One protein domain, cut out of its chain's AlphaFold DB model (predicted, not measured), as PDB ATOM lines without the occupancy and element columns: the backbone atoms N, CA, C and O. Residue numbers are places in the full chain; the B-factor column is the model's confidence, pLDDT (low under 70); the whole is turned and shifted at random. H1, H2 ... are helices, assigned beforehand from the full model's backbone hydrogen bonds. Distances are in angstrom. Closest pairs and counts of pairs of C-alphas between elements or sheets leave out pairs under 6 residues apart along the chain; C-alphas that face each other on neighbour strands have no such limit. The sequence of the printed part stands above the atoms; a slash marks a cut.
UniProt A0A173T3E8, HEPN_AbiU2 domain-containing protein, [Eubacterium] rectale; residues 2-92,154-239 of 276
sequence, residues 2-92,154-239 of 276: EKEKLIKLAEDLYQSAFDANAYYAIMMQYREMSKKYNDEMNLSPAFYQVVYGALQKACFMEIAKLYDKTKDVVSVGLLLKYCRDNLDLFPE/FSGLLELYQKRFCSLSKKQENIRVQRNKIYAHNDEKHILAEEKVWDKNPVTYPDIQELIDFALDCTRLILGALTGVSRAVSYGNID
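This is residues 2 to 92 and 154 to 239 of the 276 residues of the protein "HEPN_AbiU2 domain-containing protein" of [Eubacterium] rectale (UniProt A0A173T3E8). Look for a four-helix bundle of H1, H4, H5 and H9, up and down: each of the four runs against the one before it. Long H1 runs on beyond the bundle, H3 folds back along it after a turn at H2, and H6 crosses H3 at a steep tilt, with little H7 and H8 near H6. The printed part has 177 residues, with nine named helices, H1 to H9 in chain order, that hold 130 of them, and no named strand; its class is all helix. The whole is compact, with a radius of gyration of the C-alphas of 18.2 A and spans of 56 by 41 by 23 A.

Start with H1, residues 3 to 36; a tight link leads to H2, residues 38 to 41, close but not clearly touching it. H3, residues 45 to 66, touches H1 at a shallow tilt of 31 degrees, opposite ways, closest at C-alphas 20 and 59, 4.6 A apart. H4, residues 76 to 85, touches residues 6 to 13 of H1 alone, closest at C-alphas 79 and 10, 7.0 A apart. H5, residues 154 to 167, touches H4 at 35.1 degrees, a tilt only just steep, closest at C-alphas 165 and 77, 6.9 A apart. H6, residues 169 to 183, touches residues 57 to 64 of H3 alone at a steep tilt of 49 degrees, closest at C-alphas 175 and 64, 6.0 A apart. H7, residues 188 to 191, is close but not clearly touching H6, while H8, residues 197 to 200, touches H6 with C-alphas 197 and 178 closest, 6.8 A apart. H9, residues 205 to 227, touches H1 at 33 degrees, only just short of steep, opposite ways, closest at C-alphas 219 and 14, 5.3 A apart. H1 and H5 are apart. Each O i to N i+4 pair is within hydrogen-bond range in H3, H4, H5, H6 and H9, and 28 of 30 in H1; H2, H7 and H8 are too short for such a pair.

Find C-alpha 3 at (-19.522, -54.706, -0.366); from there H1 runs 48.9 A to C-alpha 36 at (-42.696, -18.447, -23.697). H3 is 31.8 A long, H4 14.3 A, H5 20.0 A and H6 19.9 A; H2, H7 and H8 have four residues each. H9 runs 32.2 A, to C-alpha 227 at (-17.457, -45.214, -1.214).

The C-alphas of Asp 39 and Asp 88 are farthest apart, 58.1 A. Residues 93 to 153 are not printed; C-alphas 92 and 154 are 4.8 A apart across this cut. No link printed whole is long, and residues 228 to 239 hold no named element. Confidence is under 70 at residues 186 to 187, 190 and 194 to 195.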
ATOM      1  N   GLU A   2     -21.314 -59.247  -0.309       95.31
ATOM      2  CA  GLU A   2     -20.054 -58.517  -0.508       95.31
ATOM      3  C   GLU A   2     -20.304 -57.028  -0.779       95.31
ATOM      4  O   GLU A   2     -21.227 -56.675  -1.521       95.31
ATOM      5  N   LYS A   3     -19.450 -56.166  -0.211       96.38
ATOM      6  CA  LYS A   3     -19.522 -54.706  -0.366       96.38
ATOM      7  C   LYS A   3     -19.577 -54.276  -1.833       96.38
ATOM      8  O   LYS A   3     -20.428 -53.471  -2.194       96.38
ATOM      9  N   GLU A   4     -18.736 -54.868  -2.680       97.50
ATOM     10  CA  GLU A   4     -18.653 -54.543  -4.110       97.50
ATOM     11  C   GLU A   4     -19.964 -54.828  -4.852       97.50
ATOM     12  O   GLU A   4     -20.436 -54.033  -5.666       97.50
ATOM     13  N   LYS A   5     -20.618 -55.943  -4.511       97.38
ATOM     14  CA  LYS A   5     -21.924 -56.287  -5.073       97.38
ATOM     15  C   LYS A   5     -22.984 -55.265  -4.664       97.38
ATOM     16  O   LYS A   5     -23.783 -54.866  -5.505       97.38
ATOM     17  N   LEU A   6     -22.992 -54.836  -3.400       97.50
ATOM     18  CA  LEU A   6     -23.944 -53.833  -2.917       97.50
ATOM     19  C   LEU A   6     -23.721 -52.466  -3.580       97.50
ATOM     20  O   LEU A   6     -24.695 -51.824  -3.965       97.50
ATOM     21  N   ILE A   7     -22.459 -52.064  -3.771       98.25
ATOM     22  CA  ILE A   7     -22.097 -50.847  -4.512       98.25
ATOM     23  C   ILE A   7     -22.645 -50.919  -5.936       98.25
ATOM     24  O   ILE A   7     -23.344 -50.003  -6.353       98.25
ATOM     25  N   LYS A   8     -22.408 -52.020  -6.660       98.06
ATOM     26  CA  LYS A   8     -22.894 -52.173  -8.037       98.06
ATOM     27  C   LYS A   8     -24.417 -52.061  -8.142       98.06
ATOM     28  O   LYS A   8     -24.920 -51.361  -9.011       98.06
ATOM     29  N   LEU A   9     -25.150 -52.700  -7.228       97.50
ATOM     30  CA  LEU A   9     -26.612 -52.589  -7.183       97.50
ATOM     31  C   LEU A   9     -27.080 -51.155  -6.892       97.50
ATOM     32  O   LEU A   9     -28.078 -50.709  -7.454       97.50
ATOM     33  N   ALA A  10     -26.381 -50.441  -6.007       97.88
ATOM     34  CA  ALA A  10     -26.691 -49.052  -5.694       97.88
ATOM     35  C   ALA A  10     -26.364 -48.105  -6.862       97.88
ATOM     36  O   ALA A  10     -27.139 -47.185  -7.098       97.88
ATOM     37  N   GLU A  11     -25.276 -48.342  -7.604       98.00
ATOM     38  CA  GLU A  11     -24.914 -47.585  -8.813       98.00
ATOM     39  C   GLU A  11     -25.939 -47.772  -9.934       98.00
ATOM     40  O   GLU A  11     -26.397 -46.789 -10.509       98.00
ATOM     41  N   ASP A  12     -26.366 -49.010 -10.202       97.44
ATOM     42  CA  ASP A  12     -27.367 -49.280 -11.243       97.44
ATOM     43  C   ASP A  12     -28.700 -48.567 -10.927       97.44
ATOM     44  O   ASP A  12     -29.309 -47.939 -11.795       97.44
ATOM     45  N   LEU A  13     -29.139 -48.598  -9.661       98.31
ATOM     46  CA  LEU A  13     -30.340 -47.877  -9.222       98.31
ATOM     47  C   LEU A  13     -30.148 -46.356  -9.208       98.31
ATOM     48  O   LEU A  13     -31.078 -45.625  -9.550       98.31
ATOM     49  N   TYR A  14     -28.965 -45.873  -8.826       98.50
ATOM     50  CA  TYR A  14     -28.619 -44.456  -8.899       98.50
ATOM     51  C   TYR A  14     -28.726 -43.955 -10.340       98.50
ATOM     52  O   TYR A  14     -29.372 -42.936 -10.570       98.50
ATOM     53  N   GLN A  15     -28.165 -44.687 -11.306       98.06
ATOM     54  CA  GLN A  15     -28.211 -44.304 -12.714       98.06
ATOM     55  C   GLN A  15     -29.654 -44.247 -13.230       98.06
ATOM     56  O   GLN A  15     -30.039 -43.256 -13.841       98.06
ATOM     57  N   SER A  16     -30.488 -45.238 -12.898       97.75
ATOM     58  CA  SER A  16     -31.922 -45.203 -13.228       97.75
ATOM     59  C   SER A  16     -32.646 -43.987 -12.631       97.75
ATOM     60  O   SER A  16     -33.467 -43.362 -13.303       97.75
ATOM     61  N   ALA A  17     -32.355 -43.623 -11.376       98.44
ATOM     62  CA  ALA A  17     -32.944 -42.445 -10.735       98.44
ATOM     63  C   ALA A  17     -32.435 -41.131 -11.349       98.44
ATOM     64  O   ALA A  17     -33.206 -40.188 -11.534       98.44
ATOM     65  N   PHE A  18     -31.156 -41.088 -11.714       98.19
ATOM     66  CA  PHE A  18     -30.517 -39.957 -12.372       98.19
ATOM     67  C   PHE A  18     -31.090 -39.719 -13.777       98.19
ATOM     68  O   PHE A  18     -31.456 -38.590 -14.108       98.19
ATOM     69  N   ASP A  19     -31.265 -40.780 -14.567       98.06
ATOM     70  CA  ASP A  19     -31.877 -40.712 -15.895       98.06
ATOM     71  C   ASP A  19     -33.348 -40.281 -15.806       98.06
ATOM     72  O   ASP A  19     -33.777 -39.383 -16.533       98.06
ATOM     73  N   ALA A  20     -34.114 -40.840 -14.859       98.25
ATOM     74  CA  ALA A  20     -35.493 -40.420 -14.607       98.25
ATOM     75  C   ALA A  20     -35.593 -38.921 -14.286       98.25
ATOM     76  O   ALA A  20     -36.479 -38.243 -14.814       98.25
ATOM     77  N   ASN A  21     -34.671 -38.407 -13.461       98.12
ATOM     78  CA  ASN A  21     -34.601 -36.988 -13.123       98.12
ATOM     79  C   ASN A  21     -34.275 -36.121 -14.340       98.12
ATOM     80  O   ASN A  21     -34.903 -35.084 -14.539       98.12
ATOM     81  N   ALA A  22     -33.338 -36.554 -15.187       97.44
ATOM     82  CA  ALA A  22     -33.000 -35.838 -16.412       97.44
ATOM     83  C   ALA A  22     -34.200 -35.759 -17.367       97.44
ATOM     84  O   ALA A  22     -34.536 -34.676 -17.850       97.44
ATOM     85  N   TYR A  23     -34.900 -36.877 -17.585       97.62
ATOM     86  CA  TYR A  23     -36.106 -36.890 -18.414       97.62
ATOM     87  C   TYR A  23     -37.193 -35.976 -17.847       97.62
ATOM     88  O   TYR A  23     -37.786 -35.196 -18.592       97.62
ATOM     89  N   TYR A  24     -37.423 -36.029 -16.533       97.31
ATOM     90  CA  TYR A  24     -38.392 -35.165 -15.868       97.31
ATOM     91  C   TYR A  24     -38.035 -33.683 -16.017       97.31
ATOM     92  O   TYR A  24     -38.885 -32.879 -16.398       97.31
ATOM     93  N   ALA A  25     -36.776 -33.320 -15.763       96.38
ATOM     94  CA  ALA A  25     -36.302 -31.944 -15.850       96.38
ATOM     95  C   ALA A  25     -36.511 -31.367 -17.256       96.38
ATOM     96  O   ALA A  25     -37.057 -30.270 -17.393       96.38
ATOM     97  N   ILE A  26     -36.168 -32.127 -18.302       95.56
ATOM     98  CA  ILE A  26     -36.389 -31.711 -19.693       95.56
ATOM     99  C   ILE A  26     -37.892 -31.590 -19.987       95.56
ATOM    100  O   ILE A  26     -38.329 -30.612 -20.588       95.56
ATOM    101  N   MET A  27     -38.728 -32.525 -19.524       95.44
ATOM    102  CA  MET A  27     -40.184 -32.416 -19.694       95.44
ATOM    103  C   MET A  27     -40.761 -31.159 -19.031       95.44
ATOM    104  O   MET A  27     -41.675 -30.538 -19.580       95.44
ATOM    105  N   MET A  28     -40.253 -30.776 -17.860       94.81
ATOM    106  CA  MET A  28     -40.680 -29.555 -17.181       94.81
ATOM    107  C   MET A  28     -40.220 -28.304 -17.927       94.81
ATOM    108  O   MET A  28     -41.022 -27.384 -18.096       94.81
ATOM    109  N   GLN A  29     -39.003 -28.303 -18.475       93.31
ATOM    110  CA  GLN A  29     -38.548 -27.232 -19.362       93.31
ATOM    111  C   GLN A  29     -39.430 -27.101 -20.597       93.31
ATOM    112  O   GLN A  29     -39.865 -25.998 -20.897       93.31
ATOM    113  N   TYR A  30     -39.789 -28.200 -21.268       93.25
ATOM    114  CA  TYR A  30     -40.722 -28.169 -22.401       93.25
ATOM    115  C   TYR A  30     -42.026 -27.450 -22.045       93.25
ATOM    116  O   TYR A  30     -42.521 -26.626 -22.814       93.25
ATOM    117  N   ARG A  31     -42.583 -27.737 -20.863       91.62
ATOM    118  CA  ARG A  31     -43.826 -27.108 -20.398       91.62
ATOM    119  C   ARG A  31     -43.654 -25.613 -20.168       91.62
ATOM    120  O   ARG A  31     -44.532 -24.855 -20.569       91.62
ATOM    121  N   GLU A  32     -42.556 -25.178 -19.564       93.31
ATOM    122  CA  GLU A  32     -42.303 -23.749 -19.352       93.31
ATOM    123  C   GLU A  32     -41.957 -23.022 -20.659       93.31
ATOM    124  O   GLU A  32     -42.530 -21.973 -20.956       93.31
ATOM    125  N   MET A  33     -41.112 -23.620 -21.498       93.94
ATOM    126  CA  MET A  33     -40.721 -23.073 -22.795       93.94
ATOM    127  C   MET A  33     -41.904 -22.960 -23.750       93.94
ATOM    128  O   MET A  33     -42.027 -21.937 -24.413       93.94
ATOM    129  N   SER A  34     -42.833 -23.921 -23.760       91.56
ATOM    130  CA  SER A  34     -44.036 -23.843 -24.603       91.56
ATOM    131  C   SER A  34     -44.909 -22.616 -24.312       91.56
ATOM    132  O   SER A  34     -45.587 -22.123 -25.205       91.56
ATOM    133  N   LYS A  35     -44.861 -22.068 -23.088       93.75
ATOM    134  CA  LYS A  35     -45.579 -20.831 -22.740       93.75
ATOM    135  C   LYS A  35     -44.876 -19.583 -23.277       93.75
ATOM    136  O   LYS A  35     -45.538 -18.591 -23.563       93.75
ATOM    137  N   LYS A  36     -43.541 -19.610 -23.364       94.69
ATOM    138  CA  LYS A  36     -42.696 -18.447 -23.697       94.69
ATOM    139  C   LYS A  36     -42.278 -18.396 -25.172       94.69
ATOM    140  O   LYS A  36     -42.093 -17.306 -25.710       94.69
ATOM    141  N   TYR A  37     -42.134 -19.558 -25.800       95.44
ATOM    142  CA  TYR A  37     -41.542 -19.756 -27.122       95.44
ATOM    143  C   TYR A  37     -42.413 -20.655 -28.018       95.44
ATOM    144  O   TYR A  37     -41.921 -21.536 -28.726       95.44
ATOM    145  N   ASN A  38     -43.737 -20.493 -27.938       94.06
ATOM    146  CA  ASN A  38     -44.683 -21.314 -28.694       94.06
ATOM    147  C   ASN A  38     -44.433 -21.245 -30.212       94.06
ATOM    148  O   ASN A  38     -44.438 -22.274 -30.882       94.06
ATOM    149  N   ASP A  39     -44.188 -20.049 -30.750       94.50
ATOM    150  CA  ASP A  39     -43.990 -19.842 -32.190       94.50
ATOM    151  C   ASP A  39     -42.699 -20.510 -32.676       94.50
ATOM    152  O   ASP A  39     -42.677 -21.163 -33.717       94.50
ATOM    153  N   GLU A  40     -41.639 -20.426 -31.875       96.00
ATOM    154  CA  GLU A  40     -40.349 -21.049 -32.146       96.00
ATOM    155  C   GLU A  40     -40.439 -22.576 -32.069       96.00
ATOM    156  O   GLU A  40     -39.896 -23.274 -32.921       96.00
ATOM    157  N   MET A  41     -41.170 -23.118 -31.091       94.62
ATOM    158  CA  MET A  41     -41.410 -24.561 -31.012       94.62
ATOM    159  C   MET A  41     -42.280 -25.065 -32.179       94.62
ATOM    160  O   MET A  41     -42.082 -26.181 -32.669       94.62
ATOM    161  N   ASN A  42     -43.184 -24.231 -32.699       94.38
ATOM    162  CA  ASN A  42     -43.990 -24.536 -33.883       94.38
ATOM    163  C   ASN A  42     -43.196 -24.535 -35.202       94.38
ATOM    164  O   ASN A  42     -43.749 -24.917 -36.233       94.38
ATOM    165  N   LEU A  43     -41.896 -24.219 -35.182       94.25
ATOM    166  CA  LEU A  43     -41.001 -24.489 -36.314       94.25
ATOM    167  C   LEU A  43     -40.761 -25.988 -36.526       94.25
ATOM    168  O   LEU A  43     -40.397 -26.416 -37.619       94.25
ATOM    169  N   SER A  44     -40.914 -26.810 -35.484       94.50
ATOM    170  CA  SER A  44     -40.697 -28.262 -35.555       94.50
ATOM    171  C   SER A  44     -41.670 -29.025 -34.644       94.50
ATOM    172  O   SER A  44     -41.248 -29.772 -33.759       94.50
ATOM    173  N   PRO A  45     -42.991 -28.888 -34.859       93.75
ATOM    174  CA  PRO A  45     -44.002 -29.361 -33.916       93.75
ATOM    175  C   PRO A  45     -43.963 -30.885 -33.744       93.75
ATOM    176  O   PRO A  45     -44.048 -31.387 -32.624       93.75
ATOM    177  N   ALA A  46     -43.739 -31.627 -34.834       96.31
ATOM    178  CA  ALA A  46     -43.611 -33.083 -34.791       96.31
ATOM    179  C   ALA A  46     -42.407 -33.537 -33.948       96.31
ATOM    180  O   ALA A  46     -42.530 -34.483 -33.173       96.31
ATOM    181  N   PHE A  47     -41.263 -32.847 -34.050       95.38
ATOM    182  CA  PHE A  47     -40.076 -33.156 -33.250       95.38
ATOM    183  C   PHE A  47     -40.370 -32.987 -31.759       95.38
ATOM    184  O   PHE A  47     -40.198 -33.932 -30.991       95.38
ATOM    185  N   TYR A  48     -40.881 -31.821 -31.352       93.81
ATOM    186  CA  TYR A  48     -41.159 -31.557 -29.942       93.81
ATOM    187  C   TYR A  48     -42.221 -32.505 -29.378       93.81
ATOM    188  O   TYR A  48     -42.051 -33.013 -28.270       93.81
ATOM    189  N   GLN A  49     -43.269 -32.816 -30.145       92.50
ATOM    190  CA  GLN A  49     -44.306 -33.755 -29.718       92.50
ATOM    191  C   GLN A  49     -43.766 -35.183 -29.539       92.50
ATOM    192  O   GLN A  49     -44.060 -35.833 -28.533       92.50
ATOM    193  N   VAL A  50     -42.967 -35.677 -30.492       96.31
ATOM    194  CA  VAL A  50     -42.386 -37.026 -30.430       96.31
ATOM    195  C   VAL A  50     -41.380 -37.135 -29.286       96.31
ATOM    196  O   VAL A  50     -41.452 -38.090 -28.511       96.31
ATOM    197  N   VAL A  51     -40.484 -36.154 -29.136       95.44
ATOM    198  CA  VAL A  51     -39.484 -36.139 -28.057       95.44
ATOM    199  C   VAL A  51     -40.161 -36.079 -26.695       95.44
ATOM    200  O   VAL A  51     -39.836 -36.882 -25.826       95.44
ATOM    201  N   TYR A  52     -41.158 -35.210 -26.515       94.81
ATOM    202  CA  TYR A  52     -41.899 -35.132 -25.257       94.81
ATOM    203  C   TYR A  52     -42.568 -36.467 -24.897       94.81
ATOM    204  O   TYR A  52     -42.437 -36.952 -23.774       94.81
ATOM    205  N   GLY A  53     -43.235 -37.107 -25.865       93.88
ATOM    206  CA  GLY A  53     -43.846 -38.421 -25.664       93.88
ATOM    207  C   GLY A  53     -42.826 -39.520 -25.340       93.88
ATOM    208  O   GLY A  53     -43.109 -40.399 -24.525       93.88
ATOM    209  N   ALA A  54     -41.637 -39.475 -25.946       96.44
ATOM    210  CA  ALA A  54     -40.549 -40.406 -25.651       96.44
ATOM    211  C   ALA A  54     -39.993 -40.203 -24.233       96.44
ATOM    212  O   ALA A  54     -39.872 -41.177 -23.490       96.44
ATOM    213  N   LEU A  55     -39.741 -38.952 -23.832       96.44
ATOM    214  CA  LEU A  55     -39.283 -38.597 -22.485       96.44
ATOM    215  C   LEU A  55     -40.283 -39.045 -21.419       96.44
ATOM    216  O   LEU A  55     -39.886 -39.659 -20.432       96.44
ATOM    217  N   GLN A  56     -41.581 -38.827 -21.650       93.75
ATOM    218  CA  GLN A  56     -42.628 -39.264 -20.729       93.75
ATOM    219  C   GLN A  56     -42.600 -40.782 -20.520       93.75
ATOM    220  O   GLN A  56     -42.631 -41.250 -19.381       93.75
ATOM    221  N   LYS A  57     -42.512 -41.562 -21.604       93.25
ATOM    222  CA  LYS A  57     -42.443 -43.030 -21.527       93.25
ATOM    223  C   LYS A  57     -41.166 -43.505 -20.833       93.25
ATOM    224  O   LYS A  57     -41.240 -44.408 -20.003       93.25
ATOM    225  N   ALA A  58     -40.020 -42.899 -21.151       96.44
ATOM    226  CA  ALA A  58     -38.729 -43.245 -20.563       96.44
ATOM    227  C   ALA A  58     -38.691 -42.937 -19.058       96.44
ATOM    228  O   ALA A  58     -38.423 -43.834 -18.262       96.44
ATOM    229  N   CYS A  59     -39.066 -41.716 -18.663       96.75
ATOM    230  CA  CYS A  59     -39.189 -41.290 -17.265       96.75
ATOM    231  C   CYS A  59     -40.079 -42.253 -16.469       96.75
ATOM    232  O   CYS A  59     -39.685 -42.768 -15.422       96.75
ATOM    233  N   PHE A  60     -41.259 -42.561 -17.010       94.50
ATOM    234  CA  PHE A  60     -42.202 -43.455 -16.353       94.50
ATOM    235  C   PHE A  60     -41.648 -44.876 -16.188       94.50
ATOM    236  O   PHE A  60     -41.820 -45.493 -15.135       94.50
ATOM    237  N   MET A  61     -40.968 -45.402 -17.211       94.38
ATOM    238  CA  MET A  61     -40.376 -46.737 -17.161       94.38
ATOM    239  C   MET A  61     -39.231 -46.822 -16.144       94.38
ATOM    240  O   MET A  61     -39.174 -47.797 -15.394       94.38
ATOM    241  N   GLU A  62     -38.358 -45.813 -16.068       96.94
ATOM    242  CA  GLU A  62     -37.290 -45.767 -15.061       96.94
ATOM    243  C   GLU A  62     -37.858 -45.805 -13.639       96.94
ATOM    244  O   GLU A  62     -37.474 -46.657 -12.837       96.94
ATOM    245  N   ILE A  63     -38.859 -44.973 -13.345       96.69
ATOM    246  CA  ILE A  63     -39.523 -44.970 -12.032       96.69
ATOM    247  C   ILE A  63     -40.184 -46.315 -11.751       96.69
ATOM    248  O   ILE A  63     -40.073 -46.850 -10.648       96.69
ATOM    249  N   ALA A  64     -40.848 -46.906 -12.741       94.81
ATOM    250  CA  ALA A  64     -41.500 -48.189 -12.541       94.81
ATOM    251  C   ALA A  64     -40.504 -49.323 -12.232       94.81
ATOM    252  O   ALA A  64     -40.847 -50.213 -11.455       94.81
ATOM    253  N   LYS A  65     -39.278 -49.273 -12.776       94.69
ATOM    254  CA  LYS A  65     -38.182 -50.190 -12.410       94.69
ATOM    255  C   LYS A  65     -37.685 -49.938 -10.983       94.69
ATOM    256  O   LYS A  65     -37.577 -50.881 -10.203       94.69
ATOM    257  N   LEU A  66     -37.447 -48.675 -10.616       97.56
ATOM    258  CA  LEU A  66     -36.936 -48.282  -9.291       97.56
ATOM    259  C   LEU A  66     -37.820 -48.760  -8.132       97.56
ATOM    260  O   LEU A  66     -37.319 -49.012  -7.035       97.56
ATOM    261  N   TYR A  67     -39.123 -48.905  -8.376       96.56
ATOM    262  CA  TYR A  67     -40.122 -49.300  -7.381       96.56
ATOM    263  C   TYR A  67     -40.781 -50.653  -7.663       96.56
ATOM    264  O   TYR A  67     -41.834 -50.958  -7.092       96.56
ATOM    265  N   ASP A  68     -40.178 -51.479  -8.521       91.88
ATOM    266  CA  ASP A  68     -40.733 -52.788  -8.839       91.88
ATOM    267  C   ASP A  68     -40.759 -53.704  -7.597       91.88
ATOM    268  O   ASP A  68     -39.864 -53.697  -6.745       91.88
ATOM    269  N   LYS A  69     -41.831 -54.491  -7.492       87.62
ATOM    270  CA  LYS A  69     -42.070 -55.486  -6.434       87.62
ATOM    271  C   LYS A  69     -42.040 -56.917  -6.971       87.62
ATOM    272  O   LYS A  69     -42.331 -57.854  -6.230       87.62
ATOM    273  N   THR A  70     -41.752 -57.088  -8.257       87.62
ATOM    274  CA  THR A  70     -41.602 -58.394  -8.892       87.62
ATOM    275  C   THR A  70     -40.448 -59.142  -8.238       87.62
ATOM    276  O   THR A  70     -39.424 -58.563  -7.874       87.62
ATOM    277  N   LYS A  71     -40.638 -60.448  -8.057       82.25
ATOM    278  CA  LYS A  71     -39.625 -61.328  -7.484       82.25
ATOM    279  C   LYS A  71     -38.337 -61.252  -8.314       82.25
ATOM    280  O   LYS A  71     -38.401 -61.173  -9.535       82.25
ATOM    281  N   ASP A  72     -37.196 -61.278  -7.631       82.38
ATOM    282  CA  ASP A  72     -35.850 -61.289  -8.219       82.38
ATOM    283  C   ASP A  72     -35.437 -60.000  -8.966       82.38
ATOM    284  O   ASP A  72     -34.342 -59.937  -9.522       82.38
ATOM    285  N   VAL A  73     -36.256 -58.940  -8.916       89.19
ATOM    286  CA  VAL A  73     -35.896 -57.602  -9.412       89.19
ATOM    287  C   VAL A  73     -35.309 -56.766  -8.279       89.19
ATOM    288  O   VAL A  73     -35.847 -56.716  -7.170       89.19
ATOM    289  N   VAL A  74     -34.204 -56.080  -8.561       92.31
ATOM    290  CA  VAL A  74     -33.593 -55.140  -7.621       92.31
ATOM    291  C   VAL A  74     -34.283 -53.788  -7.752       92.31
ATOM    292  O   VAL A  74     -34.211 -53.146  -8.792       92.31
ATOM    293  N   SER A  75     -34.957 -53.370  -6.683       96.44
ATOM    294  CA  SER A  75     -35.599 -52.061  -6.544       96.44
ATOM    295  C   SER A  75     -35.010 -51.304  -5.357       96.44
ATOM    296  O   SER A  75     -34.291 -51.882  -4.537       96.44
ATOM    297  N   VAL A  76     -35.350 -50.022  -5.207       97.56
ATOM    298  CA  VAL A  76     -34.927 -49.208  -4.054       97.56
ATOM    299  C   VAL A  76     -35.344 -49.870  -2.736       97.56
ATOM    300  O   VAL A  76     -34.567 -49.910  -1.786       97.56
ATOM    301  N   GLY A  77     -36.535 -50.473  -2.684       96.50
ATOM    302  CA  GLY A  77     -36.998 -51.202  -1.501       96.50
ATOM    303  C   GLY A  77     -36.123 -52.413  -1.163       96.50
ATOM    304  O   GLY A  77     -35.811 -52.643   0.007       96.50
ATOM    305  N   LEU A  78     -35.689 -53.170  -2.177       96.19
ATOM    306  CA  LEU A  78     -34.790 -54.306  -1.975       96.19
ATOM    307  C   LEU A  78     -33.376 -53.850  -1.594       96.19
ATOM    308  O   LEU A  78     -32.768 -54.458  -0.716       96.19
ATOM    309  N   LEU A  79     -32.885 -52.754  -2.179       97.62
ATOM    310  CA  LEU A  79     -31.611 -52.142  -1.804       97.62
ATOM    311  C   LEU A  79     -31.610 -51.737  -0.323       97.62
ATOM    312  O   LEU A  79     -30.709 -52.131   0.412       97.62
ATOM    313  N   LEU A  80     -32.651 -51.040   0.147       97.75
ATOM    314  CA  LEU A  80     -32.794 -50.660   1.560       97.75
ATOM    315  C   LEU A  80     -32.819 -51.876   2.496       97.75
ATOM    316  O   LEU A  80     -32.335 -51.800   3.627       97.75
ATOM    317  N   LYS A  81     -33.388 -53.000   2.043       96.25
ATOM    318  CA  LYS A  81     -33.340 -54.266   2.781       96.25
ATOM    319  C   LYS A  81     -31.917 -54.828   2.817       96.25
ATOM    320  O   LYS A  81     -31.444 -55.172   3.894       96.25
ATOM    321  N   TYR A  82     -31.213 -54.858   1.688       97.25
ATOM    322  CA  TYR A  82     -29.819 -55.301   1.653       97.25
ATOM    323  C   TYR A  82     -28.908 -54.443   2.532       97.25
ATOM    324  O   TYR A  82     -28.075 -55.003   3.233       97.25
ATOM    325  N   CYS A  83     -29.090 -53.122   2.573       97.81
ATOM    326  CA  CYS A  83     -28.342 -52.268   3.496       97.81
ATOM    327  C   CYS A  83     -28.606 -52.637   4.962       97.81
ATOM    328  O   CYS A  83     -27.674 -52.691   5.754       97.81
ATOM    329  N   ARG A  84     -29.860 -52.948   5.314       96.88
ATOM    330  CA  ARG A  84     -30.246 -53.337   6.681       96.88
ATOM    331  C   ARG A  84     -29.623 -54.664   7.095       96.88
ATOM    332  O   ARG A  84     -29.133 -54.798   8.207       96.88
ATOM    333  N   ASP A  85     -29.641 -55.628   6.184       97.12
ATOM    334  CA  ASP A  85     -29.114 -56.968   6.426       97.12
ATOM    335  C   ASP A  85     -27.569 -56.991   6.436       97.12
ATOM    336  O   ASP A  85     -26.981 -58.030   6.723       97.12
ATOM    337  N   ASN A  86     -26.907 -55.876   6.090       97.25
ATOM    338  CA  ASN A  86     -25.448 -55.742   5.993       97.25
ATOM    339  C   ASN A  86     -24.967 -54.397   6.576       97.25
ATOM    340  O   ASN A  86     -24.157 -53.698   5.962       97.25
ATOM    341  N   LEU A  87     -25.517 -53.995   7.731       96.44
ATOM    342  CA  LEU A  87     -25.195 -52.720   8.393       96.44
ATOM    343  C   LEU A  87     -23.708 -52.580   8.743       96.44
ATOM    344  O   LEU A  87     -23.191 -51.471   8.752       96.44
ATOM    345  N   ASP A  88     -23.013 -53.693   8.971       96.25
ATOM    346  CA  ASP A  88     -21.576 -53.756   9.256       96.25
ATOM    347  C   ASP A  88     -20.695 -53.208   8.120       96.25
ATOM    348  O   ASP A  88     -19.548 -52.828   8.351       96.25
ATOM    349  N   LEU A  89     -21.232 -53.119   6.898       96.94
ATOM    350  CA  LEU A  89     -20.537 -52.529   5.752       96.94
ATOM    351  C   LEU A  89     -20.519 -50.996   5.773       96.94
ATOM    352  O   LEU A  89     -19.805 -50.388   4.967       96.94
ATOM    353  N   PHE A  90     -21.320 -50.377   6.640       97.06
ATOM    354  CA  PHE A  90     -21.526 -48.939   6.692       97.06
ATOM    355  C   PHE A  90     -20.917 -48.342   7.963       97.06
ATOM    356  O   PHE A  90     -21.006 -48.936   9.038       97.06
ATOM    357  N   PRO A  91     -20.318 -47.145   7.877       95.62
ATOM    358  CA  PRO A  91     -19.899 -46.431   9.069       95.62
ATOM    359  C   PRO A  91     -21.137 -45.910   9.815       95.62
ATOM    360  O   PRO A  91     -21.946 -45.175   9.258       95.62
ATOM    361  N   GLU A  92     -21.295 -46.295  11.086       96.25
ATOM    362  CA  GLU A  92     -22.470 -45.906  11.888       96.25
ATOM    363  C   GLU A  92     -22.536 -44.389  12.134       96.25
ATOM    364  O   GLU A  92     -23.615 -43.802  12.230       96.25
ATOM    365  N   PHE A 154     -26.106 -43.895  10.835       97.06
ATOM    366  CA  PHE A 154     -26.438 -44.542   9.567       97.06
ATOM    367  C   PHE A 154     -27.653 -45.469   9.709       97.06
ATOM    368  O   PHE A 154     -28.566 -45.415   8.883       97.06
ATOM    369  N   SER A 155     -27.716 -46.264  10.783       97.31
ATOM    370  CA  SER A 155     -28.888 -47.097  11.075       97.31
ATOM    371  C   SER A 155     -30.178 -46.270  11.211       97.31
ATOM    372  O   SER A 155     -31.203 -46.639  10.632       97.31
ATOM    373  N   GLY A 156     -30.118 -45.108  11.872       97.44
ATOM    374  CA  GLY A 156     -31.246 -44.178  11.994       97.44
ATOM    375  C   GLY A 156     -31.689 -43.568  10.659       97.44
ATOM    376  O   GLY A 156     -32.887 -43.480  10.383       97.44
ATOM    377  N   LEU A 157     -30.742 -43.202   9.787       96.81
ATOM    378  CA  LEU A 157     -31.045 -42.761   8.419       96.81
ATOM    379  C   LEU A 157     -31.723 -43.860   7.601       96.81
ATOM    380  O   LEU A 157     -32.698 -43.609   6.889       96.81
ATOM    381  N   LEU A 158     -31.228 -45.092   7.717       97.38
ATOM    382  CA  LEU A 158     -31.799 -46.225   7.011       97.38
ATOM    383  C   LEU A 158     -33.232 -46.518   7.481       97.38
ATOM    384  O   LEU A 158     -34.098 -46.818   6.655       97.38
ATOM    385  N   GLU A 159     -33.504 -46.397   8.781       97.75
ATOM    386  CA  GLU A 159     -34.853 -46.532   9.335       97.75
ATOM    387  C   GLU A 159     -35.798 -45.447   8.793       97.75
ATOM    388  O   GLU A 159     -36.911 -45.758   8.357       97.75
ATOM    389  N   LEU A 160     -35.348 -44.187   8.753       97.56
ATOM    390  CA  LEU A 160     -36.105 -43.085   8.155       97.56
ATOM    391  C   LEU A 160     -36.463 -43.387   6.694       97.56
ATOM    392  O   LEU A 160     -37.630 -43.293   6.306       97.56
ATOM    393  N   TYR A 161     -35.490 -43.810   5.888       97.75
ATOM    394  CA  TYR A 161     -35.731 -44.137   4.482       97.75
ATOM    395  C   TYR A 161     -36.667 -45.333   4.315       97.75
ATOM    396  O   TYR A 161     -37.492 -45.340   3.404       97.75
ATOM    397  N   GLN A 162     -36.647 -46.308   5.220       97.69
ATOM    398  CA  GLN A 162     -37.614 -47.408   5.203       97.69
ATOM    399  C   GLN A 162     -39.034 -46.942   5.549       97.69
ATOM    400  O   GLN A 162     -39.979 -47.318   4.851       97.69
ATOM    401  N   LYS A 163     -39.201 -46.080   6.563       97.50
ATOM    402  CA  LYS A 163     -40.497 -45.451   6.888       97.50
ATOM    403  C   LYS A 163     -41.024 -44.649   5.699       97.50
ATOM    404  O   LYS A 163     -42.185 -44.801   5.305       97.50
ATOM    405  N   ARG A 164     -40.155 -43.864   5.061       97.38
ATOM    406  CA  ARG A 164     -40.491 -43.092   3.861       97.38
ATOM    407  C   ARG A 164     -40.856 -43.983   2.681       97.38
ATOM    408  O   ARG A 164     -41.907 -43.759   2.083       97.38
ATOM    409  N   PHE A 165     -40.100 -45.043   2.410       97.38
ATOM    410  CA  PHE A 165     -40.442 -46.015   1.372       97.38
ATOM    411  C   PHE A 165     -41.843 -46.612   1.586       97.38
ATOM    412  O   PHE A 165     -42.628 -46.695   0.641       97.38
ATOM    413  N   CYS A 166     -42.201 -46.966   2.824       96.31
ATOM    414  CA  CYS A 166     -43.542 -47.457   3.158       96.31
ATOM    415  C   CYS A 166     -44.631 -46.392   2.939       96.31
ATOM    416  O   CYS A 166     -45.697 -46.700   2.398       96.31
ATOM    417  N   SER A 167     -44.360 -45.131   3.293       96.19
ATOM    418  CA  SER A 167     -45.303 -44.020   3.086       96.19
ATOM    419  C   SER A 167     -45.607 -43.747   1.603       96.19
ATOM    420  O   SER A 167     -46.681 -43.254   1.266       96.19
ATOM    421  N   LEU A 168     -44.707 -44.147   0.696       96.62
ATOM    422  CA  LEU A 168     -44.871 -44.020  -0.757       96.62
ATOM    423  C   LEU A 168     -45.681 -45.172  -1.387       96.62
ATOM    424  O   LEU A 168     -45.896 -45.177  -2.598       96.62
ATOM    425  N   SER A 169     -46.160 -46.141  -0.599       95.25
ATOM    426  CA  SER A 169     -46.814 -47.371  -1.084       95.25
ATOM    427  C   SER A 169     -47.972 -47.143  -2.062       95.25
ATOM    428  O   SER A 169     -48.064 -47.853  -3.064       95.25
ATOM    429  N   LYS A 170     -48.822 -46.133  -1.825       95.31
ATOM    430  CA  LYS A 170     -49.926 -45.784  -2.736       95.31
ATOM    431  C   LYS A 170     -49.415 -45.293  -4.094       95.31
ATOM    432  O   LYS A 170     -49.922 -45.720  -5.126       95.31
ATOM    433  N   LYS A 171     -48.382 -44.444  -4.103       96.00
ATOM    434  CA  LYS A 171     -47.762 -43.941  -5.340       96.00
ATOM    435  C   LYS A 171     -47.100 -45.076  -6.122       96.00
ATOM    436  O   LYS A 171     -47.297 -45.182  -7.327       96.00
ATOM    437  N   GLN A 172     -46.397 -45.973  -5.427       95.50
ATOM    438  CA  GLN A 172     -45.799 -47.172  -6.029       95.50
ATOM    439  C   GLN A 172     -46.849 -48.052  -6.716       95.50
ATOM    440  O   GLN A 172     -46.621 -48.538  -7.822       95.50
ATOM    441  N   GLU A 173     -48.003 -48.256  -6.075       94.44
ATOM    442  CA  GLU A 173     -49.082 -49.053  -6.657       94.44
ATOM    443  C   GLU A 173     -49.666 -48.386  -7.904       94.44
ATOM    444  O   GLU A 173     -49.818 -49.044  -8.933       94.44
ATOM    445  N   ASN A 174     -49.902 -47.072  -7.860       94.56
ATOM    446  CA  ASN A 174     -50.403 -46.336  -9.019       94.56
ATOM    447  C   ASN A 174     -49.434 -46.424 -10.210       94.56
ATOM    448  O   ASN A 174     -49.872 -46.700 -11.331       94.56
ATOM    449  N   ILE A 175     -48.125 -46.277  -9.966       93.50
ATOM    450  CA  ILE A 175     -47.084 -46.457 -10.990       93.50
ATOM    451  C   ILE A 175     -47.137 -47.868 -11.579       93.50
ATOM    452  O   ILE A 175     -47.132 -48.030 -12.798       93.50
ATOM    453  N   ARG A 176     -47.239 -48.899 -10.732       91.25
ATOM    454  CA  ARG A 176     -47.313 -50.299 -11.169       91.25
ATOM    455  C   ARG A 176     -48.523 -50.555 -12.066       91.25
ATOM    456  O   ARG A 176     -48.388 -51.183 -13.119       91.25
ATOM    457  N   VAL A 177     -49.700 -50.079 -11.657       89.69
ATOM    458  CA  VAL A 177     -50.947 -50.263 -12.411       89.69
ATOM    459  C   VAL A 177     -50.867 -49.560 -13.762       89.69
ATOM    460  O   VAL A 177     -51.170 -50.174 -14.786       89.69
ATOM    461  N   GLN A 178     -50.424 -48.302 -13.783       88.56
ATOM    462  CA  GLN A 178     -50.270 -47.553 -15.026       88.56
ATOM    463  C   GLN A 178     -49.195 -48.155 -15.939       88.56
ATOM    464  O   GLN A 178     -49.432 -48.272 -17.139       88.56
ATOM    465  N   ARG A 179     -48.050 -48.613 -15.408       88.44
ATOM    466  CA  ARG A 179     -47.024 -49.310 -16.207       88.44
ATOM    467  C   ARG A 179     -47.650 -50.473 -16.961       88.44
ATOM    468  O   ARG A 179     -47.539 -50.542 -18.180       88.44
ATOM    469  N   ASN A 180     -48.313 -51.367 -16.229       85.38
ATOM    470  CA  ASN A 180     -48.853 -52.596 -16.797       85.38
ATOM    471  C   ASN A 180     -49.953 -52.317 -17.823       85.38
ATOM    472  O   ASN A 180     -50.006 -53.007 -18.829       85.38
ATOM    473  N   LYS A 181     -50.824 -51.335 -17.576       82.88
ATOM    474  CA  LYS A 181     -52.012 -51.114 -18.414       82.88
ATOM    475  C   LYS A 181     -51.806 -50.133 -19.564       82.88
ATOM    476  O   LYS A 181     -52.557 -50.188 -20.523       82.88
ATOM    477  N   ILE A 182     -50.842 -49.219 -19.449       80.19
ATOM    478  CA  ILE A 182     -50.696 -48.083 -20.372       80.19
ATOM    479  C   ILE A 182     -49.368 -48.131 -21.125       80.19
ATOM    480  O   ILE A 182     -49.327 -47.885 -22.326       80.19
ATOM    481  N   TYR A 183     -48.269 -48.390 -20.417       79.38
ATOM    482  CA  TYR A 183     -46.930 -48.154 -20.960       79.38
ATOM    483  C   TYR A 183     -46.223 -49.418 -21.449       79.38
ATOM    484  O   TYR A 183     -45.436 -49.339 -22.389       79.38
ATOM    485  N   ALA A 184     -46.472 -50.565 -20.814       77.00
ATOM    486  CA  ALA A 184     -45.776 -51.818 -21.104       77.00
ATOM    487  C   ALA A 184     -46.629 -52.828 -21.885       77.00
ATOM    488  O   ALA A 184     -46.076 -53.631 -22.637       77.00
ATOM    489  N   HIS A 185     -47.957 -52.802 -21.732       73.56
ATOM    490  CA  HIS A 185     -48.856 -53.734 -22.412       73.56
ATOM    491  C   HIS A 185     -50.037 -53.005 -23.053       73.56
ATOM    492  O   HIS A 185     -50.623 -52.107 -22.454       73.56
ATOM    493  N   ASN A 186     -50.404 -53.436 -24.260       69.12
ATOM    494  CA  ASN A 186     -51.611 -52.993 -24.957       69.12
ATOM    495  C   ASN A 186     -52.804 -53.827 -24.470       69.12
ATOM    496  O   ASN A 186     -53.246 -54.747 -25.156       69.12
ATOM    497  N   ASP A 187     -53.272 -53.562 -23.251       67.00
ATOM    498  CA  ASP A 187     -54.403 -54.286 -22.664       67.00
ATOM    499  C   ASP A 187     -55.708 -53.894 -23.377       67.00
ATOM    500  O   ASP A 187     -56.221 -52.789 -23.198       67.00
ATOM    501  N   GLU A 188     -56.253 -54.806 -24.187       71.31
ATOM    502  CA  GLU A 188     -57.483 -54.610 -24.968       71.31
ATOM    503  C   GLU A 188     -58.650 -54.118 -24.103       71.31
ATOM    504  O   GLU A 188     -59.373 -53.199 -24.491       71.31
ATOM    505  N   LYS A 189     -58.800 -54.661 -22.886       73.62
ATOM    506  CA  LYS A 189     -59.881 -54.259 -21.976       73.62
ATOM    507  C   LYS A 189     -59.718 -52.823 -21.505       73.62
ATOM    508  O   LYS A 189     -60.716 -52.167 -21.232       73.62
ATOM    509  N   HIS A 190     -58.482 -52.344 -21.374       67.31
ATOM    510  CA  HIS A 190     -58.210 -50.952 -21.027       67.31
ATOM    511  C   HIS A 190     -58.371 -50.022 -22.229       67.31
ATOM    512  O   HIS A 190     -58.961 -48.957 -22.079       67.31
ATOM    513  N   ILE A 191     -57.910 -50.436 -23.410       70.12
ATOM    514  CA  ILE A 191     -58.047 -49.661 -24.653       70.12
ATOM    515  C   ILE A 191     -59.523 -49.370 -24.961       70.12
ATOM    516  O   ILE A 191     -59.848 -48.281 -25.425       70.12
ATOM    517  N   LEU A 192     -60.409 -50.328 -24.674       72.75
ATOM    518  CA  LEU A 192     -61.845 -50.235 -24.942       72.75
ATOM    519  C   LEU A 192     -62.677 -49.702 -23.758       72.75
ATOM    520  O   LEU A 192     -63.895 -49.586 -23.882       72.75
ATOM    521  N   ALA A 193     -62.066 -49.399 -22.608       72.12
ATOM    522  CA  ALA A 193     -62.795 -48.921 -21.432       72.12
ATOM    523  C   ALA A 193     -63.166 -47.431 -21.545       72.12
ATOM    524  O   ALA A 193     -62.322 -46.598 -21.871       72.12
ATOM    525  N   GLU A 194     -64.409 -47.083 -21.186       59.16
ATOM    526  CA  GLU A 194     -64.871 -45.684 -21.110       59.16
ATOM    527  C   GLU A 194     -64.136 -44.887 -20.017       59.16
ATOM    528  O   GLU A 194     -63.845 -43.702 -20.179       59.16
ATOM    529  N   GLU A 195     -63.802 -45.550 -18.908       66.31
ATOM    530  CA  GLU A 195     -63.119 -44.949 -17.764       66.31
ATOM    531  C   GLU A 195     -61.605 -45.159 -17.870       66.31
ATOM    532  O   GLU A 195     -61.111 -46.295 -17.940       66.31
ATOM    533  N   LYS A 196     -60.834 -44.068 -17.871       73.69
ATOM    534  CA  LYS A 196     -59.395 -44.148 -18.116       73.69
ATOM    535  C   LYS A 196     -58.667 -44.611 -16.853       73.69
ATOM    536  O   LYS A 196     -58.955 -44.180 -15.742       73.69
ATOM    537  N   VAL A 197     -57.640 -45.452 -17.010       75.88
ATOM    538  CA  VAL A 197     -56.792 -45.911 -15.886       75.88
ATOM    539  C   VAL A 197     -56.178 -44.747 -15.099       75.88
ATOM    540  O   VAL A 197     -55.992 -44.880 -13.887       75.88
ATOM    541  N   TRP A 198     -55.930 -43.614 -15.764       75.06
ATOM    542  CA  TRP A 198     -55.477 -42.363 -15.154       75.06
ATOM    543  C   TRP A 198     -56.405 -41.861 -14.042       75.06
ATOM    544  O   TRP A 198     -55.909 -41.372 -13.031       75.06
ATOM    545  N   ASP A 199     -57.719 -42.036 -14.193       79.75
ATOM    546  CA  ASP A 199     -58.716 -41.528 -13.245       79.75
ATOM    547  C   ASP A 199     -58.741 -42.378 -11.966       79.75
ATOM    548  O   ASP A 199     -58.850 -41.864 -10.855       79.75
ATOM    549  N   LYS A 200     -58.550 -43.698 -12.108       85.06
ATOM    550  CA  LYS A 200     -58.536 -44.643 -10.976       85.06
ATOM    551  C   LYS A 200     -57.218 -44.668 -10.214       85.06
ATOM    552  O   LYS A 200     -57.205 -44.946  -9.019       85.06
ATOM    553  N   ASN A 201     -56.106 -44.456 -10.912       87.25
ATOM    554  CA  ASN A 201     -54.760 -44.584 -10.358       87.25
ATOM    555  C   ASN A 201     -53.941 -43.356 -10.752       87.25
ATOM    556  O   ASN A 201     -53.013 -43.497 -11.546       87.25
ATOM    557  N   PRO A 202     -54.287 -42.152 -10.268       90.25
ATOM    558  CA  PRO A 202     -53.626 -40.933 -10.705       90.25
ATOM    559  C   PRO A 202     -52.151 -40.932 -10.298       90.25
ATOM    560  O   PRO A 202     -51.786 -41.338  -9.192       90.25
ATOM    561  N   VAL A 203     -51.314 -40.463 -11.216       92.81
ATOM    562  CA  VAL A 203     -49.891 -40.192 -11.002       92.81
ATOM    563  C   VAL A 203     -49.649 -38.788 -11.529       92.81
ATOM    564  O   VAL A 203     -49.813 -38.536 -12.723       92.81
ATOM    565  N   THR A 204     -49.315 -37.866 -10.635       93.62
ATOM    566  CA  THR A 204     -49.092 -36.455 -10.964       93.62
ATOM    567  C   THR A 204     -47.602 -36.145 -11.129       93.62
ATOM    568  O   THR A 204     -46.744 -36.904 -10.683       93.62
ATOM    569  N   TYR A 205     -47.269 -35.005 -11.743       94.19
ATOM    570  CA  TYR A 205     -45.874 -34.548 -11.827       94.19
ATOM    571  C   TYR A 205     -45.188 -34.408 -10.456       94.19
ATOM    572  O   TYR A 205     -44.030 -34.813 -10.357       94.19
ATOM    573  N   PRO A 206     -45.848 -33.888  -9.400       95.69
ATOM    574  CA  PRO A 206     -45.297 -33.932  -8.047       95.69
ATOM    575  C   PRO A 206     -45.051 -35.350  -7.521       95.69
ATOM    576  O   PRO A 206     -44.021 -35.583  -6.900       95.69
ATOM    577  N   ASP A 207     -45.942 -36.310  -7.800       96.19
ATOM    578  CA  ASP A 207     -45.731 -37.707  -7.383       96.19
ATOM    579  C   ASP A 207     -44.491 -38.311  -8.055       96.19
ATOM    580  O   ASP A 207     -43.715 -39.015  -7.410       96.19
ATOM    581  N   ILE A 208     -44.307 -38.025  -9.347       96.81
ATOM    582  CA  ILE A 208     -43.152 -38.454 -10.144       96.81
ATOM    583  C   ILE A 208     -41.858 -37.866  -9.568       96.81
ATOM    584  O   ILE A 208     -40.924 -38.621  -9.309       96.81
ATOM    585  N   GLN A 209     -41.823 -36.555  -9.305       97.38
ATOM    586  CA  GLN A 209     -40.659 -35.903  -8.695       97.38
ATOM    587  C   GLN A 209     -40.356 -36.478  -7.308       97.38
ATOM    588  O   GLN A 209     -39.209 -36.801  -7.031       97.38
ATOM    589  N   GLU A 210     -41.362 -36.676  -6.447       97.50
ATOM    590  CA  GLU A 210     -41.137 -37.202  -5.092       97.50
ATOM    591  C   GLU A 210     -40.531 -38.615  -5.114       97.50
ATOM    592  O   GLU A 210     -39.676 -38.938  -4.287       97.50
ATOM    593  N   LEU A 211     -40.955 -39.458  -6.061       98.19
ATOM    594  CA  LEU A 211     -40.374 -40.786  -6.267       98.19
ATOM    595  C   LEU A 211     -38.926 -40.694  -6.783       98.19
ATOM    596  O   LEU A 211     -38.043 -41.375  -6.269       98.19
ATOM    597  N   ILE A 212     -38.654 -39.833  -7.765       98.50
ATOM    598  CA  ILE A 212     -37.288 -39.608  -8.266       98.50
ATOM    599  C   ILE A 212     -36.372 -39.121  -7.136       98.50
ATOM    600  O   ILE A 212     -35.324 -39.719  -6.892       98.50
ATOM    601  N   ASP A 213     -36.792 -38.083  -6.412       97.62
ATOM    602  CA  ASP A 213     -36.028 -37.477  -5.321       97.62
ATOM    603  C   ASP A 213     -35.725 -38.498  -4.230       97.62
ATOM    604  O   ASP A 213     -34.595 -38.591  -3.760       97.62
ATOM    605  N   PHE A 214     -36.717 -39.304  -3.841       98.06
ATOM    606  CA  PHE A 214     -36.516 -40.339  -2.835       98.06
ATOM    607  C   PHE A 214     -35.508 -41.404  -3.290       98.06
ATOM    608  O   PHE A 214     -34.655 -41.822  -2.505       98.06
ATOM    609  N   ALA A 215     -35.593 -41.853  -4.546       98.44
ATOM    610  CA  ALA A 215     -34.654 -42.828  -5.095       98.44
ATOM    611  C   ALA A 215     -33.224 -42.262  -5.167       98.44
ATOM    612  O   ALA A 215     -32.273 -42.954  -4.789       98.44
ATOM    613  N   LEU A 216     -33.071 -41.000  -5.584       98.25
ATOM    614  CA  LEU A 216     -31.788 -40.295  -5.580       98.25
ATOM    615  C   LEU A 216     -31.234 -40.147  -4.161       98.25
ATOM    616  O   LEU A 216     -30.079 -40.490  -3.935       98.25
ATOM    617  N   ASP A 217     -32.031 -39.700  -3.194       96.38
ATOM    618  CA  ASP A 217     -31.580 -39.540  -1.806       96.38
ATOM    619  C   ASP A 217     -31.079 -40.864  -1.218       96.38
ATOM    620  O   ASP A 217     -29.974 -40.927  -0.672       96.38
ATOM    621  N   CYS A 218     -31.843 -41.947  -1.406       97.25
ATOM    622  CA  CYS A 218     -31.460 -43.278  -0.941       97.25
ATOM    623  C   CYS A 218     -30.144 -43.742  -1.568       97.25
ATOM    624  O   CYS A 218     -29.199 -44.095  -0.860       97.25
ATOM    625  N   THR A 219     -30.080 -43.759  -2.898       98.25
ATOM    626  CA  THR A 219     -28.936 -44.318  -3.627       98.25
ATOM    627  C   THR A 219     -27.671 -43.495  -3.406       98.25
ATOM    628  O   THR A 219     -26.611 -44.063  -3.156       98.25
ATOM    629  N   ARG A 220     -27.775 -42.161  -3.383       97.25
ATOM    630  CA  ARG A 220     -26.640 -41.264  -3.132       97.25
ATOM    631  C   ARG A 220     -26.114 -41.378  -1.710       97.25
ATOM    632  O   ARG A 220     -24.897 -41.409  -1.539       97.25
ATOM    633  N   LEU A 221     -26.990 -41.464  -0.704       95.38
ATOM    634  CA  LEU A 221     -26.557 -41.680   0.679       95.38
ATOM    635  C   LEU A 221     -25.811 -43.011   0.806       95.38
ATOM    636  O   LEU A 221     -24.722 -43.050   1.373       95.38
ATOM    637  N   ILE A 222     -26.384 -44.088   0.264       97.25
ATOM    638  CA  ILE A 222     -25.801 -45.433   0.321       97.25
ATOM    639  C   ILE A 222     -24.434 -45.452  -0.368       97.25
ATOM    640  O   ILE A 222     -23.458 -45.917   0.219       97.25
ATOM    641  N   LEU A 223     -24.333 -44.901  -1.580       97.94
ATOM    642  CA  LEU A 223     -23.069 -44.814  -2.310       97.94
ATOM    643  C   LEU A 223     -22.051 -43.941  -1.579       97.94
ATOM    644  O   LEU A 223     -20.898 -44.348  -1.442       97.94
ATOM    645  N   GLY A 224     -22.465 -42.787  -1.057       96.25
ATOM    646  CA  GLY A 224     -21.605 -41.905  -0.274       96.25
ATOM    647  C   GLY A 224     -21.068 -42.587   0.985       96.25
ATOM    648  O   GLY A 224     -19.878 -42.489   1.268       96.25
ATOM    649  N   ALA A 225     -21.905 -43.343   1.697       95.44
ATOM    650  CA  ALA A 225     -21.497 -44.082   2.888       95.44
ATOM    651  C   ALA A 225     -20.571 -45.271   2.568       95.44
ATOM    652  O   ALA A 225     -19.644 -45.548   3.325       95.44
ATOM    653  N   LEU A 226     -20.776 -45.957   1.438       96.44
ATOM    654  CA  LEU A 226     -19.943 -47.098   1.038       96.44
ATOM    655  C   LEU A 226     -18.605 -46.682   0.419       96.44
ATOM    656  O   LEU A 226     -17.605 -47.380   0.608       96.44
ATOM    657  N   THR A 227     -18.588 -45.589  -0.344       96.19
ATOM    658  CA  THR A 227     -17.457 -45.214  -1.214       96.19
ATOM    659  C   THR A 227     -16.755 -43.925  -0.798       96.19
ATOM    660  O   THR A 227     -15.642 -43.675  -1.249       96.19
ATOM    661  N   GLY A 228     -17.390 -43.088   0.026       93.75
ATOM    662  CA  GLY A 228     -16.922 -41.732   0.326       93.75
ATOM    663  C   GLY A 228     -17.116 -40.733  -0.823       93.75
ATOM    664  O   GLY A 228     -16.744 -39.569  -0.681       93.75
ATOM    665  N   VAL A 229     -17.698 -41.148  -1.955       93.12
ATOM    666  CA  VAL A 229     -17.872 -40.307  -3.146       93.12
ATOM    667  C   VAL A 229     -19.290 -39.747  -3.205       93.12
ATOM    668  O   VAL A 229     -20.273 -40.487  -3.221       93.12
ATOM    669  N   SER A 230     -19.398 -38.420  -3.290       91.19
ATOM    670  CA  SER A 230     -20.673 -37.745  -3.537       91.19
ATOM    671  C   SER A 230     -21.061 -37.855  -5.009       91.19
ATOM    672  O   SER A 230     -20.262 -37.561  -5.900       91.19
ATOM    673  N   ARG A 231     -22.306 -38.251  -5.266       94.50
ATOM    674  CA  ARG A 231     -22.880 -38.347  -6.610       94.50
ATOM    675  C   ARG A 231     -23.745 -37.123  -6.920       94.50
ATOM    676  O   ARG A 231     -24.384 -36.563  -6.020       94.50
ATOM    677  N   ALA A 232     -23.760 -36.710  -8.186       94.38
ATOM    678  CA  ALA A 232     -24.604 -35.617  -8.667       94.38
ATOM    679  C   ALA A 232     -26.095 -36.007  -8.637       94.38
ATOM    680  O   ALA A 232     -26.438 -37.171  -8.482       94.38
ATOM    681  N   VAL A 233     -26.993 -35.029  -8.758       92.31
ATOM    682  CA  VAL A 233     -28.446 -35.277  -8.901       92.31
ATOM    683  C   VAL A 233     -28.957 -34.967 -10.300       92.31
ATOM    684  O   VAL A 233     -30.015 -35.451 -10.684       92.31
ATOM    685  N   SER A 234     -28.219 -34.163 -11.062       93.50
ATOM    686  CA  SER A 234     -28.595 -33.708 -12.394       93.50
ATOM    687  C   SER A 234     -27.354 -33.410 -13.232       93.50
ATOM    688  O   SER A 234     -26.254 -33.218 -12.705       93.50
ATOM    689  N   TYR A 235     -27.543 -33.333 -14.548       91.12
ATOM    690  CA  TYR A 235     -26.557 -32.750 -15.450       91.12
ATOM    691  C   TYR A 235     -26.406 -31.248 -15.168       91.12
ATOM    692  O   TYR A 235     -27.389 -30.558 -14.892       91.12
ATOM    693  N   GLY A 236     -25.174 -30.735 -15.242       88.12
ATOM    694  CA  GLY A 236     -24.884 -29.328 -14.936       88.12
ATOM    695  C   GLY A 236     -25.495 -28.335 -15.929       88.12
ATOM    696  O   GLY A 236     -25.796 -27.209 -15.556       88.12
ATOM    697  N   ASN A 237     -25.711 -28.760 -17.175       87.19
ATOM    698  CA  ASN A 237     -26.268 -27.964 -18.269       87.19
ATOM    699  C   ASN A 237     -27.659 -28.451 -18.700       87.19
ATOM    700  O   ASN A 237     -28.010 -28.321 -19.864       87.19
ATOM    701  N   ILE A 238     -28.435 -29.049 -17.790       86.12
ATOM    702  CA  ILE A 238     -29.734 -29.635 -18.147       86.12
ATOM    703  C   ILE A 238     -30.722 -28.602 -18.715       86.12
ATOM    704  O   ILE A 238     -31.619 -29.001 -19.443       86.12
ATOM    705  N   ASP A 239     -30.562 -27.315 -18.386       82.00
ATOM    706  CA  ASP A 239     -31.440 -26.199 -18.771       82.00
ATOM    707  C   ASP A 239     -30.872 -25.382 -19.951       82.00
ATOM    708  O   ASP A 239     -30.617 -24.182 -19.847       82.00
TER     709      ASP A 239